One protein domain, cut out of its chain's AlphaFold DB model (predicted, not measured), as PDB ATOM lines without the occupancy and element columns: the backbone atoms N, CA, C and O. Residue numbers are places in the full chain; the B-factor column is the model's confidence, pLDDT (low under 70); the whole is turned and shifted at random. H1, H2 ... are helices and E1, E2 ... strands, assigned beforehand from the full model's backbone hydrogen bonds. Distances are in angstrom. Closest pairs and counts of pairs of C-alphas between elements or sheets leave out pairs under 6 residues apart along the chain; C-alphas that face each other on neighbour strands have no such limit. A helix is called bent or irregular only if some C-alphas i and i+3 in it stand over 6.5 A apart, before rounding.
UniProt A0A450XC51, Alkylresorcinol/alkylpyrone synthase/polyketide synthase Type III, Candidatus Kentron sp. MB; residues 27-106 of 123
ATOM      1  N   TYR A  27     180.129 229.945 159.632       96.88
ATOM      2  CA  TYR A  27     180.239 229.375 158.296       96.88
ATOM      3  C   TYR A  27     179.001 229.720 157.482       96.88
ATOM      4  O   TYR A  27     177.867 229.553 157.942       96.88
ATOM      5  N   THR A  28     179.203 230.175 156.256       95.62
ATOM      6  CA  THR A  28     178.173 230.243 155.221       95.62
ATOM      7  C   THR A  28     177.707 228.844 154.830       95.62
ATOM      8  O   THR A  28     178.388 227.841 155.053       95.62
ATOM      9  N   GLN A  29     176.539 228.756 154.195       94.75
ATOM     10  CA  GLN A  29     176.031 227.466 153.726       94.75
ATOM     11  C   GLN A  29     176.971 226.792 152.719       94.75
ATOM     12  O   GLN A  29     177.148 225.579 152.788       94.75
ATOM     13  N   SER A  30     177.611 227.566 151.839       93.25
ATOM     14  CA  SER A  30     178.598 227.055 150.884       93.25
ATOM     15  C   SER A  30     179.863 226.543 151.566       93.25
ATOM     16  O   SER A  30     180.348 225.483 151.194       93.25
ATOM     17  N   GLU A  31     180.370 227.229 152.594       94.81
ATOM     18  CA  GLU A  31     181.543 226.754 153.343       94.81
ATOM     19  C   GLU A  31     181.263 225.434 154.054       94.81
ATOM     20  O   GLU A  31     182.115 224.549 154.051       94.81
ATOM     21  N   VAL A  32     180.054 225.258 154.602       95.00
ATOM     22  CA  VAL A  32     179.657 223.975 155.197       95.00
ATOM     23  C   VAL A  32     179.622 222.872 154.135       95.00
ATOM     24  O   VAL A  32     180.168 221.799 154.368       95.00
ATOM     25  N   LEU A  33     179.027 223.118 152.962       94.25
ATOM     26  CA  LEU A  33     178.989 222.126 151.878       94.25
ATOM     27  C   LEU A  33     180.399 221.731 151.422       94.25
ATOM     28  O   LEU A  33     180.694 220.541 151.329       94.25
ATOM     29  N   THR A  34     181.279 222.717 151.221       93.12
ATOM     30  CA  THR A  34     182.684 222.496 150.854       93.12
ATOM     31  C   THR A  34     183.417 221.691 151.921       93.12
ATOM     32  O   THR A  34     184.074 220.706 151.597       93.12
ATOM     33  N   ARG A  35     183.270 222.056 153.202       92.06
ATOM     34  CA  ARG A  35     183.959 221.385 154.316       92.06
ATOM     35  C   ARG A  35     183.541 219.926 154.483       92.06
ATOM     36  O   ARG A  35     184.344 219.123 154.937       92.06
ATOM     37  N   PHE A  36     182.313 219.580 154.098       93.19
ATOM     38  CA  PHE A  36     181.814 218.203 154.121       93.19
ATOM     39  C   PHE A  36     181.916 217.476 152.767       93.19
ATOM     40  O   PHE A  36     181.405 216.366 152.640       93.19
ATOM     41  N   GLY A  37     182.554 218.078 151.754       91.88
ATOM     42  CA  GLY A  37     182.709 217.472 150.425       91.88
ATOM     43  C   GLY A  37     181.379 217.168 149.725       91.88
ATOM     44  O   GLY A  37     181.290 216.236 148.923       91.88
ATOM     45  N   ILE A  38     180.318 217.913 150.046       93.12
ATOM     46  CA  ILE A  38     178.977 217.661 149.518       93.12
ATOM     47  C   ILE A  38     178.873 218.214 148.099       93.12
ATOM     48  O   ILE A  38     178.876 219.422 147.900       93.12
ATOM     49  N   THR A  39     178.707 217.315 147.128       92.44
ATOM     50  CA  THR A  39     178.534 217.633 145.694       92.44
ATOM     51  C   THR A  39     177.165 217.211 145.147       92.44
ATOM     52  O   THR A  39     176.862 217.325 143.956       92.44
ATOM     53  N   ASN A  40     176.309 216.655 146.009       95.81
ATOM     54  CA  ASN A  40     174.983 216.203 145.611       95.81
ATOM     55  C   ASN A  40     174.046 217.406 145.440       95.81
ATOM     56  O   ASN A  40     173.614 217.998 146.430       95.81
ATOM     57  N   ARG A  41     173.637 217.687 144.195       94.19
ATOM     58  CA  ARG A  41     172.745 218.811 143.849       94.19
ATOM     59  C   ARG A  41     171.466 218.909 144.683       94.19
ATOM     60  O   ARG A  41     170.975 220.010 144.908       94.19
ATOM     61  N   LYS A  42     170.891 217.786 145.134       94.75
ATOM     62  CA  LYS A  42     169.687 217.824 145.985       94.75
ATOM     63  C   LYS A  42     170.014 218.396 147.364       94.75
ATOM     64  O   LYS A  42     169.250 219.205 147.876       94.75
ATOM     65  N   ILE A  43     171.148 217.999 147.941       93.56
ATOM     66  CA  ILE A  43     171.604 218.491 149.247       93.56
ATOM     67  C   ILE A  43     172.025 219.959 149.134       93.56
ATOM     68  O   ILE A  43     171.615 220.775 149.956       93.56
ATOM     69  N   GLU A  44     172.750 220.320 148.074       93.12
ATOM     70  CA  GLU A  44     173.092 221.718 147.780       93.12
ATOM     71  C   GLU A  44     171.836 222.594 147.673       93.12
ATOM     72  O   GLU A  44     171.774 223.666 148.276       93.12
ATOM     73  N   GLY A  45     170.803 222.108 146.973       91.12
ATOM     74  CA  GLY A  45     169.513 222.784 146.841       91.12
ATOM     75  C   GLY A  45     168.798 223.013 148.176       91.12
ATOM     76  O   GLY A  45     168.172 224.053 148.360       91.12
ATOM     77  N   ILE A  46     168.905 222.089 149.136       92.75
ATOM     78  CA  ILE A  46     168.341 222.282 150.483       92.75
ATOM     79  C   ILE A  46     169.056 223.434 151.197       92.75
ATOM     80  O   ILE A  46     168.420 224.283 151.819       92.75
ATOM     81  N   PHE A  47     170.383 223.483 151.098       91.38
ATOM     82  CA  PHE A  47     171.189 224.493 151.778       91.38
ATOM     83  C   PHE A  47     170.999 225.881 151.160       91.38
ATOM     84  O   PHE A  47     170.812 226.849 151.900       91.38
ATOM     85  N   SER A  48     170.983 225.990 149.829       85.25
ATOM     86  CA  SER A  48     170.836 227.272 149.128       85.25
ATOM     87  C   SER A  48     169.447 227.899 149.291       85.25
ATOM     88  O   SER A  48     169.337 229.122 149.346       85.25
ATOM     89  N   ASN A  49     168.400 227.085 149.458       86.50
ATOM     90  CA  ASN A  49     167.022 227.560 149.636       86.50
ATOM     91  C   ASN A  49     166.598 227.728 151.107       86.50
ATOM     92  O   ASN A  49     165.447 228.041 151.391       86.50
ATOM     93  N   SER A  50     167.509 227.536 152.064       80.75
ATOM     94  CA  SER A  50     167.171 227.523 153.497       80.75
ATOM     95  C   SER A  50     166.904 228.901 154.129       80.75
ATOM     96  O   SER A  50     166.634 228.969 155.322       80.75
ATOM     97  N   HIS A  51     167.011 230.010 153.382       91.12
ATOM     98  CA  HIS A  51     167.038 231.394 153.905       91.12
ATOM     99  C   HIS A  51     168.082 231.648 155.020       91.12
ATOM    100  O   HIS A  51     168.106 232.720 155.628       91.12
ATOM    101  N   ILE A  52     168.989 230.698 155.265       94.19
ATOM    102  CA  ILE A  52     170.068 230.792 156.247       94.19
ATOM    103  C   ILE A  52     171.313 231.315 155.539       94.19
ATOM    104  O   ILE A  52     171.836 230.672 154.633       94.19
ATOM    105  N   LYS A  53     171.813 232.472 155.976       92.56
ATOM    106  CA  LYS A  53     173.059 233.049 155.446       92.56
ATOM    107  C   LYS A  53     174.292 232.327 155.990       92.56
ATOM    108  O   LYS A  53     175.199 231.993 155.234       92.56
ATOM    109  N   SER A  54     174.308 232.077 157.296       95.81
ATOM    110  CA  SER A  54     175.426 231.455 158.002       95.81
ATOM    111  C   SER A  54     174.972 230.778 159.295       95.81
ATOM    112  O   SER A  54     173.865 231.013 159.787       95.81
ATOM    113  N   ARG A  55     175.834 229.918 159.841       96.38
ATOM    114  CA  ARG A  55     175.638 229.194 161.100       96.38
ATOM    115  C   ARG A  55     176.893 229.285 161.954       96.38
ATOM    116  O   ARG A  55     177.997 229.204 161.425       96.38
ATOM    117  N   HIS A  56     176.702 229.398 163.264       97.88
ATOM    118  CA  HIS A  56     177.785 229.226 164.224       97.88
ATOM    119  C   HIS A  56     177.907 227.746 164.581       97.88
ATOM    120  O   HIS A  56     176.933 227.157 165.055       97.88
ATOM    121  N   LEU A  57     179.059 227.135 164.306       96.62
ATOM    122  CA  LEU A  57     179.266 225.687 164.421       96.62
ATOM    123  C   LEU A  57     180.625 225.387 165.055       96.62
ATOM    124  O   LEU A  57     181.556 226.168 164.923       96.62
ATOM    125  N   CYS A  58     180.750 224.227 165.701       95.62
ATOM    126  CA  CYS A  58     182.023 223.724 166.222       95.62
ATOM    127  C   CYS A  58     182.475 222.533 165.375       95.62
ATOM    128  O   CYS A  58     182.192 221.377 165.717       95.62
ATOM    129  N   LEU A  59     183.109 222.832 164.241       95.31
ATOM    130  CA  LEU A  59     183.577 221.826 163.289       95.31
ATOM    131  C   LEU A  59     185.052 221.499 163.562       95.31
ATOM    132  O   LEU A  59     185.837 222.426 163.753       95.31
ATOM    133  N   PRO A  60     185.450 220.216 163.579       94.50
ATOM    134  CA  PRO A  60     186.857 219.846 163.681       94.50
ATOM    135  C   PRO A  60     187.592 220.269 162.410       94.50
ATOM    136  O   PRO A  60     186.966 220.411 161.353       94.50
ATOM    137  N   GLU A  61     188.907 220.466 162.497       93.81
ATOM    138  CA  GLU A  61     189.737 220.622 161.302       93.81
ATOM    139  C   GLU A  61     189.649 219.370 160.418       93.81
ATOM    140  O   GLU A  61     189.527 218.264 160.949       93.81
ATOM    141  N   PRO A  62     189.648 219.527 159.082       94.00
ATOM    142  CA  PRO A  62     189.627 218.389 158.172       94.00
ATOM    143  C   PRO A  62     190.911 217.558 158.298       94.00
ATOM    144  O   PRO A  62     191.924 218.005 158.839       94.00
ATOM    145  N   ASN A  63     190.875 216.345 157.753       94.25
ATOM    146  CA  ASN A  63     192.062 215.509 157.603       94.25
ATOM    147  C   ASN A  63     193.117 216.191 156.714       94.25
ATOM    148  O   ASN A  63     192.828 217.129 155.967       94.25
ATOM    149  N   SER A  64     194.351 215.683 156.743       94.06
ATOM    150  CA  SER A  64     195.460 216.209 155.931       94.06
ATOM    151  C   SER A  64     195.215 216.136 154.418       94.06
ATOM    152  O   SER A  64     195.805 216.912 153.671       94.06
ATOM    153  N   ASP A  65     194.341 215.237 153.967       92.19
ATOM    154  CA  ASP A  65     193.894 215.111 152.574       92.19
ATOM    155  C   ASP A  65     192.686 216.009 152.233       92.19
ATOM    156  O   ASP A  65     192.174 215.967 151.115       92.19
ATOM    157  N   GLY A  66     192.227 216.826 153.186       89.12
ATOM    158  CA  GLY A  66     191.068 217.708 153.054       89.12
ATOM    159  C   GLY A  66     189.718 217.021 153.264       89.12
ATOM    160  O   GLY A  66     188.689 217.694 153.181       89.12
ATOM    161  N   SER A  67     189.685 215.715 153.545       91.62
ATOM    162  CA  SER A  67     188.435 215.007 153.826       91.62
ATOM    163  C   SER A  67     187.847 215.396 155.194       91.62
ATOM    164  O   SER A  67     188.583 215.816 156.095       91.62
ATOM    165  N   PRO A  68     186.519 215.269 155.387       94.00
ATOM    166  CA  PRO A  68     185.893 215.565 156.671       94.00
ATOM    167  C   PRO A  68     186.458 214.675 157.783       94.00
ATOM    168  O   PRO A  68     186.570 213.460 157.613       94.00
ATOM    169  N   TYR A  69     186.785 215.274 158.928       95.00
ATOM    170  CA  TYR A  69     187.215 214.525 160.105       95.00
ATOM    171  C   TYR A  69     186.006 213.976 160.865       95.00
ATOM    172  O   TYR A  69     185.114 214.738 161.247       95.00
ATOM    173  N   ASP A  70     185.989 212.662 161.090       94.81
ATOM    174  CA  ASP A  70     184.966 211.995 161.895       94.81
ATOM    175  C   ASP A  70     185.421 211.935 163.358       94.81
ATOM    176  O   ASP A  70     186.396 211.266 163.709       94.81
ATOM    177  N   GLU A  71     184.740 212.690 164.215       95.69
ATOM    178  CA  GLU A  71     185.048 212.741 165.639       95.69
ATOM    179  C   GLU A  71     184.482 211.515 166.352       95.69
ATOM    180  O   GLU A  71     183.286 211.226 166.307       95.69
ATOM    181  N   SER A  72     185.332 210.837 167.117       95.88
ATOM    182  CA  SER A  72     184.900 209.753 167.995       95.88
ATOM    183  C   SER A  72     183.890 210.239 169.052       95.88
ATOM    184  O   SER A  72     183.901 211.411 169.445       95.88
ATOM    185  N   PRO A  73     183.064 209.341 169.627       93.50
ATOM    186  CA  PRO A  73     182.140 209.700 170.707       93.50
ATOM    187  C   PRO A  73     182.808 210.386 171.909       93.50
ATOM    188  O   PRO A  73     182.201 211.244 172.552       93.50
ATOM    189  N   VAL A  74     184.066 210.039 172.203       93.31
ATOM    190  CA  VAL A  74     184.858 210.681 173.265       93.31
ATOM    191  C   VAL A  74     185.150 212.138 172.906       93.31
ATOM    192  O   VAL A  74     184.853 213.027 173.700       93.31
ATOM    193  N   GLN A  75     185.632 212.398 171.688       95.56
ATOM    194  CA  GLN A  75     185.908 213.755 171.207       95.56
ATOM    195  C   GLN A  75     184.636 214.606 171.137       95.56
ATOM    196  O   GLN A  75     184.642 215.762 171.559       95.56
ATOM    197  N   LEU A  76     183.517 214.032 170.682       95.06
ATOM    198  CA  LEU A  76     182.223 214.717 170.669       95.06
ATOM    199  C   LEU A  76     181.767 215.104 172.081       95.06
ATOM    200  O   LEU A  76     181.307 216.228 172.289       95.06
ATOM    201  N   ARG A  77     181.931 214.211 173.068       94.06
ATOM    202  CA  ARG A  77     181.628 214.503 174.477       94.06
ATOM    203  C   ARG A  77     182.510 215.626 175.021       94.06
ATOM    204  O   ARG A  77     181.994 216.536 175.669       94.06
ATOM    205  N   GLU A  78     183.814 215.572 174.771       93.62
ATOM    206  CA  GLU A  78     184.766 216.595 175.217       93.62
ATOM    207  C   GLU A  78     184.466 217.955 174.583       93.62
ATOM    208  O   GLU A  78     184.424 218.976 175.276       93.62
ATOM    209  N   LYS A  79     184.165 217.968 173.279       95.12
ATOM    210  CA  LYS A  79     183.713 219.160 172.564       95.12
ATOM    211  C   LYS A  79     182.418 219.708 173.155       95.12
ATOM    212  O   LYS A  79     182.352 220.907 173.416       95.12
ATOM    213  N   HIS A  80     181.421 218.858 173.410       95.12
ATOM    214  CA  HIS A  80     180.165 219.272 174.036       95.12
ATOM    215  C   HIS A  80     180.412 219.909 175.406       95.12
ATOM    216  O   HIS A  80     179.932 221.013 175.640       95.12
ATOM    217  N   GLN A  81     181.206 219.277 176.276       94.69
ATOM    218  CA  GLN A  81     181.532 219.829 177.593       94.69
ATOM    219  C   GLN A  81     182.210 221.195 177.489       94.69
ATOM    220  O   GLN A  81     181.762 222.150 178.120       94.69
ATOM    221  N   ARG A  82     183.270 221.301 176.683       95.12
ATOM    222  CA  ARG A  82     184.019 222.550 176.516       95.12
ATOM    223  C   ARG A  82     183.126 223.675 175.995       95.12
ATOM    224  O   ARG A  82     183.059 224.735 176.606       95.12
ATOM    225  N   VAL A  83     182.427 223.429 174.888       95.81
ATOM    226  CA  VAL A  83     181.622 224.452 174.209       95.81
ATOM    227  C   VAL A  83     180.403 224.837 175.045       95.81
ATOM    228  O   VAL A  83     180.106 226.023 175.153       95.81
ATOM    229  N   ALA A  84     179.709 223.876 175.665       94.94
ATOM    230  CA  ALA A  84     178.536 224.163 176.492       94.94
ATOM    231  C   ALA A  84     178.892 225.033 177.704       94.94
ATOM    232  O   ALA A  84     178.146 225.959 178.022       94.94
ATOM    233  N   LEU A  85     180.039 224.777 178.348       94.81
ATOM    234  CA  LEU A  85     180.528 225.614 179.445       94.81
ATOM    235  C   LEU A  85     180.881 227.021 178.957       94.81
ATOM    236  O   LEU A  85     180.432 227.994 179.556       94.81
ATOM    237  N   GLU A  86     181.610 227.134 177.846       96.06
ATOM    238  CA  GLU A  86     182.005 228.419 177.263       96.06
ATOM    239  C   GLU A  86     180.789 229.298 176.927       96.06
ATOM    240  O   GLU A  86     180.637 230.408 177.453       96.06
ATOM    241  N   ILE A  87     179.888 228.802 176.072       97.88
ATOM    242  CA  ILE A  87     178.757 229.605 175.597       97.88
ATOM    243  C   ILE A  87     177.686 229.760 176.678       97.88
ATOM    244  O   ILE A  87     177.080 230.826 176.791       97.88
ATOM    245  N   GLY A  88     177.474 228.730 177.503       96.38
ATOM    246  CA  GLY A  88     176.506 228.750 178.595       96.38
ATOM    247  C   GLY A  88     176.883 229.779 179.654       96.38
ATOM    248  O   GLY A  88     176.072 230.645 179.981       96.38
ATOM    249  N   GLN A  89     178.136 229.760 180.120       97.12
ATOM    250  CA  GLN A  89     178.631 230.734 181.094       97.12
ATOM    251  C   GLN A  89     178.558 232.160 180.538       97.12
ATOM    252  O   GLN A  89     178.086 233.069 181.223       97.12
ATOM    253  N   ALA A  90     178.962 232.371 179.282       98.25
ATOM    254  CA  ALA A  90     178.884 233.684 178.647       98.25
ATOM    255  C   ALA A  90     177.436 234.192 178.511       98.25
ATOM    256  O   ALA A  90     177.165 235.363 178.792       98.25
ATOM    257  N   ALA A  91     176.491 233.335 178.112       98.56
ATOM    258  CA  ALA A  91     175.079 233.695 178.002       98.56
ATOM    259  C   ALA A  91     174.462 234.027 179.372       98.56
ATOM    260  O   ALA A  91     173.815 235.070 179.509       98.56
ATOM    261  N   ILE A  92     174.720 233.197 180.389       98.25
ATOM    262  CA  ILE A  92     174.250 233.405 181.767       98.25
ATOM    263  C   ILE A  92     174.804 234.719 182.323       98.25
ATOM    264  O   ILE A  92     174.033 235.564 182.773       98.25
ATOM    265  N   ASN A  93     176.111 234.960 182.199       98.19
ATOM    266  CA  ASN A  93     176.738 236.192 182.679       98.19
ATOM    267  C   ASN A  93     176.153 237.444 182.009       98.19
ATOM    268  O   ASN A  93     175.936 238.459 182.673       98.19
ATOM    269  N   LYS A  94     175.848 237.390 180.704       98.75
ATOM    270  CA  LYS A  94     175.162 238.493 180.009       98.75
ATOM    271  C   LYS A  94     173.753 238.729 180.556       98.75
ATOM    272  O   LYS A  94     173.352 239.886 180.667       98.75
ATOM    273  N   ALA A  95     173.001 237.671 180.865       98.69
ATOM    274  CA  ALA A  95     171.660 237.788 181.437       98.69
ATOM    275  C   ALA A  95     171.707 238.381 182.855       98.69
ATOM    276  O   ALA A  95     171.036 239.377 183.116       98.69
ATOM    277  N   LEU A  96     172.565 237.839 183.725       98.38
ATOM    278  CA  LEU A  96     172.758 238.311 185.100       98.38
ATOM    279  C   LEU A  96     173.181 239.781 185.138       98.38
ATOM    280  O   LEU A  96     172.545 240.591 185.809       98.38
ATOM    281  N   LYS A  97     174.175 240.159 184.323       98.38
ATOM    282  CA  LYS A  97     174.637 241.549 184.219       98.38
ATOM    283  C   LYS A  97     173.519 242.507 183.803       98.38
ATOM    284  O   LYS A  97     173.427 243.598 184.352       98.38
ATOM    285  N   LYS A  98     172.674 242.122 182.838       98.44
ATOM    286  CA  LYS A  98     171.528 242.943 182.403       98.44
ATOM    287  C   LYS A  98     170.462 243.083 183.491       98.44
ATOM    288  O   LYS A  98     169.821 244.124 183.560       98.44
ATOM    289  N   ALA A  99     170.270 242.047 184.304       97.62
ATOM    290  CA  ALA A  99     169.298 242.043 185.391       97.62
ATOM    291  C   ALA A  99     169.831 242.661 186.700       97.62
ATOM    292  O   ALA A  99     169.042 242.899 187.608       97.62
ATOM    293  N   GLY A 100     171.137 242.933 186.796       97.88
ATOM    294  CA  GLY A 100     171.767 243.455 188.011       97.88
ATOM    295  C   GLY A 100     171.965 242.405 189.109       97.88
ATOM    296  O   GLY A 100     172.033 242.777 190.275       97.88
ATOM    297  N   PHE A 101     172.056 241.123 188.743       98.00
ATOM    298  CA  PHE A 101     172.263 240.009 189.674       98.00
ATOM    299  C   PHE A 101     173.655 239.388 189.547       98.00
ATOM    300  O   PHE A 101     174.366 239.564 188.553       98.00
ATOM    301  N   THR A 102     174.004 238.605 190.555       97.69
ATOM    302  CA  THR A 102     175.168 237.727 190.645       97.69
ATOM    303  C   THR A 102     174.718 236.259 190.668       97.69
ATOM    304  O   THR A 102     173.542 235.977 190.901       97.69
ATOM    305  N   PRO A 103     175.620 235.284 190.448       96.75
ATOM    306  CA  PRO A 103     175.268 233.870 190.583       96.75
ATOM    307  C   PRO A 103     174.746 233.485 191.975       96.75
ATOM    308  O   PRO A 103     173.978 232.537 192.082       96.75
ATOM    309  N   GLN A 104     175.145 234.210 193.028       97.56
ATOM    310  CA  GLN A 104     174.687 233.970 194.402       97.56
ATOM    311  C   GLN A 104     173.211 234.336 194.612       97.56
ATOM    312  O   GLN A 104     172.613 233.859 195.571       97.56
ATOM    313  N   ASP A 105     172.620 235.131 193.717       97.19
ATOM    314  CA  ASP A 105     171.208 235.527 193.775       97.19
ATOM    315  C   ASP A 105     170.268 234.501 193.107       97.19
ATOM    316  O   ASP A 105     169.067 234.740 192.997       97.19
ATOM    317  N   ILE A 106     170.800 233.384 192.592       96.62
ATOM    318  CA  ILE A 106     170.037 232.381 191.841       96.62
ATOM    319  C   ILE A 106     169.708 231.177 192.723       96.62
ATOM    320  O   ILE A 106     170.578 230.368 193.035       96.62
TER     321      ILE A 106
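This is residues 27 to 106 of the 123 residues of the protein "Alkylresorcinol/alkylpyrone synthase/polyketide synthase Type III" of Candidatus Kentron sp. MB (UniProt A0A450XC51). A long straight helix, H3, makes one arm of an open V; the other side is a small loose head in which the short helices H1 and H2 pack on each other, with the short strand E1 beside the start of H1. A long loop without a named element, residues 57 to 72, leads from the head to the near end of H3, and residues 100 to 106 make a short hook at its far end. The printed part has 80 residues with three named helices and one named strand, in the order H1, H2, E1, H3, and its class is mostly helix. It is only just extended, close to loose, with a radius of gyration of the C-alphas of 17.8 A, and its outline is flat, spanning 52 by 33 by 17 A.

The printed part opens with Tyr 27 and Thr 28, which pair, antiparallel, with residues 54 to 55 of E1, the strand of residues 54 to 56. E1 pairs with no named strand. Directly after Thr 28 comes H1, residues 29 to 35, and a tight link of 5 residues joins it to H2, residues 41 to 48. H1 and H2 touch, with 5 pairs of C-alphas within 8 A; their closest C-alphas are those of Gln 29 and Phe 47, 6.0 A apart. Their lines stand at a steep tilt of 50 degrees, opposite ways, and their centres are 10.8 A apart. Another tight link of 5 residues joins H2 to E1, and these two elements are apart. H1 has 2 pairs of C-alphas within 8 A of E1; the closest are those of Gln 29 and Ser 54, 5.9 A apart, and the centres of H1 and E1 are 10.6 A apart. A long link of 16 residues joins E1 to H3, residues 73 to 99. H3 touches no helix: it is apart from H1 and from H2, and it is apart from E1 too. Within H3, residues 84 to 91 stand free, with no C-alpha 8 or more apart along the chain within 10 A. In H1, H2 and H3 every O i to N i+4 pair is within hydrogen-bond range.

H1 runs from Gln 29 to Arg 35 and measures 10.0 A from first to last C-alpha; its C-alpha 29 is at (176.031, 227.466, 153.726). H2, from Arg 41 to Ser 48, measures 10.2 A. E1, from Ser 54 to His 56, measures 7.0 A, and C-alpha 54 is at (175.426, 231.455, 158.002). H3, with 27 residues the longest helix, runs from Pro 73, C-alpha at (182.140, 209.700, 170.707), to Ala 99, C-alpha at (169.298, 242.043, 185.391), a length of 37.8 A. No helix is bent or irregular.

The two C-alphas farthest apart are those of Arg 41 and Gln 104, at 52.8 A, while the first and last printed C-alphas, of Tyr 27 and Ile 106, are 35.2 A apart. Without residues 84 to 91, which stand free, the remaining 72 residues still span 52 by 33 by 17 A. The printed part runs from residue 27 to residue 106 with no cut, within a full chain of 123 residues. The link from E1 to H3 is long, and its C-alphas lie 2 to 22 A from the mean of all C-alphas. The model's mean pLDDT over the printed part is 94.7, and no printed residue is under 70.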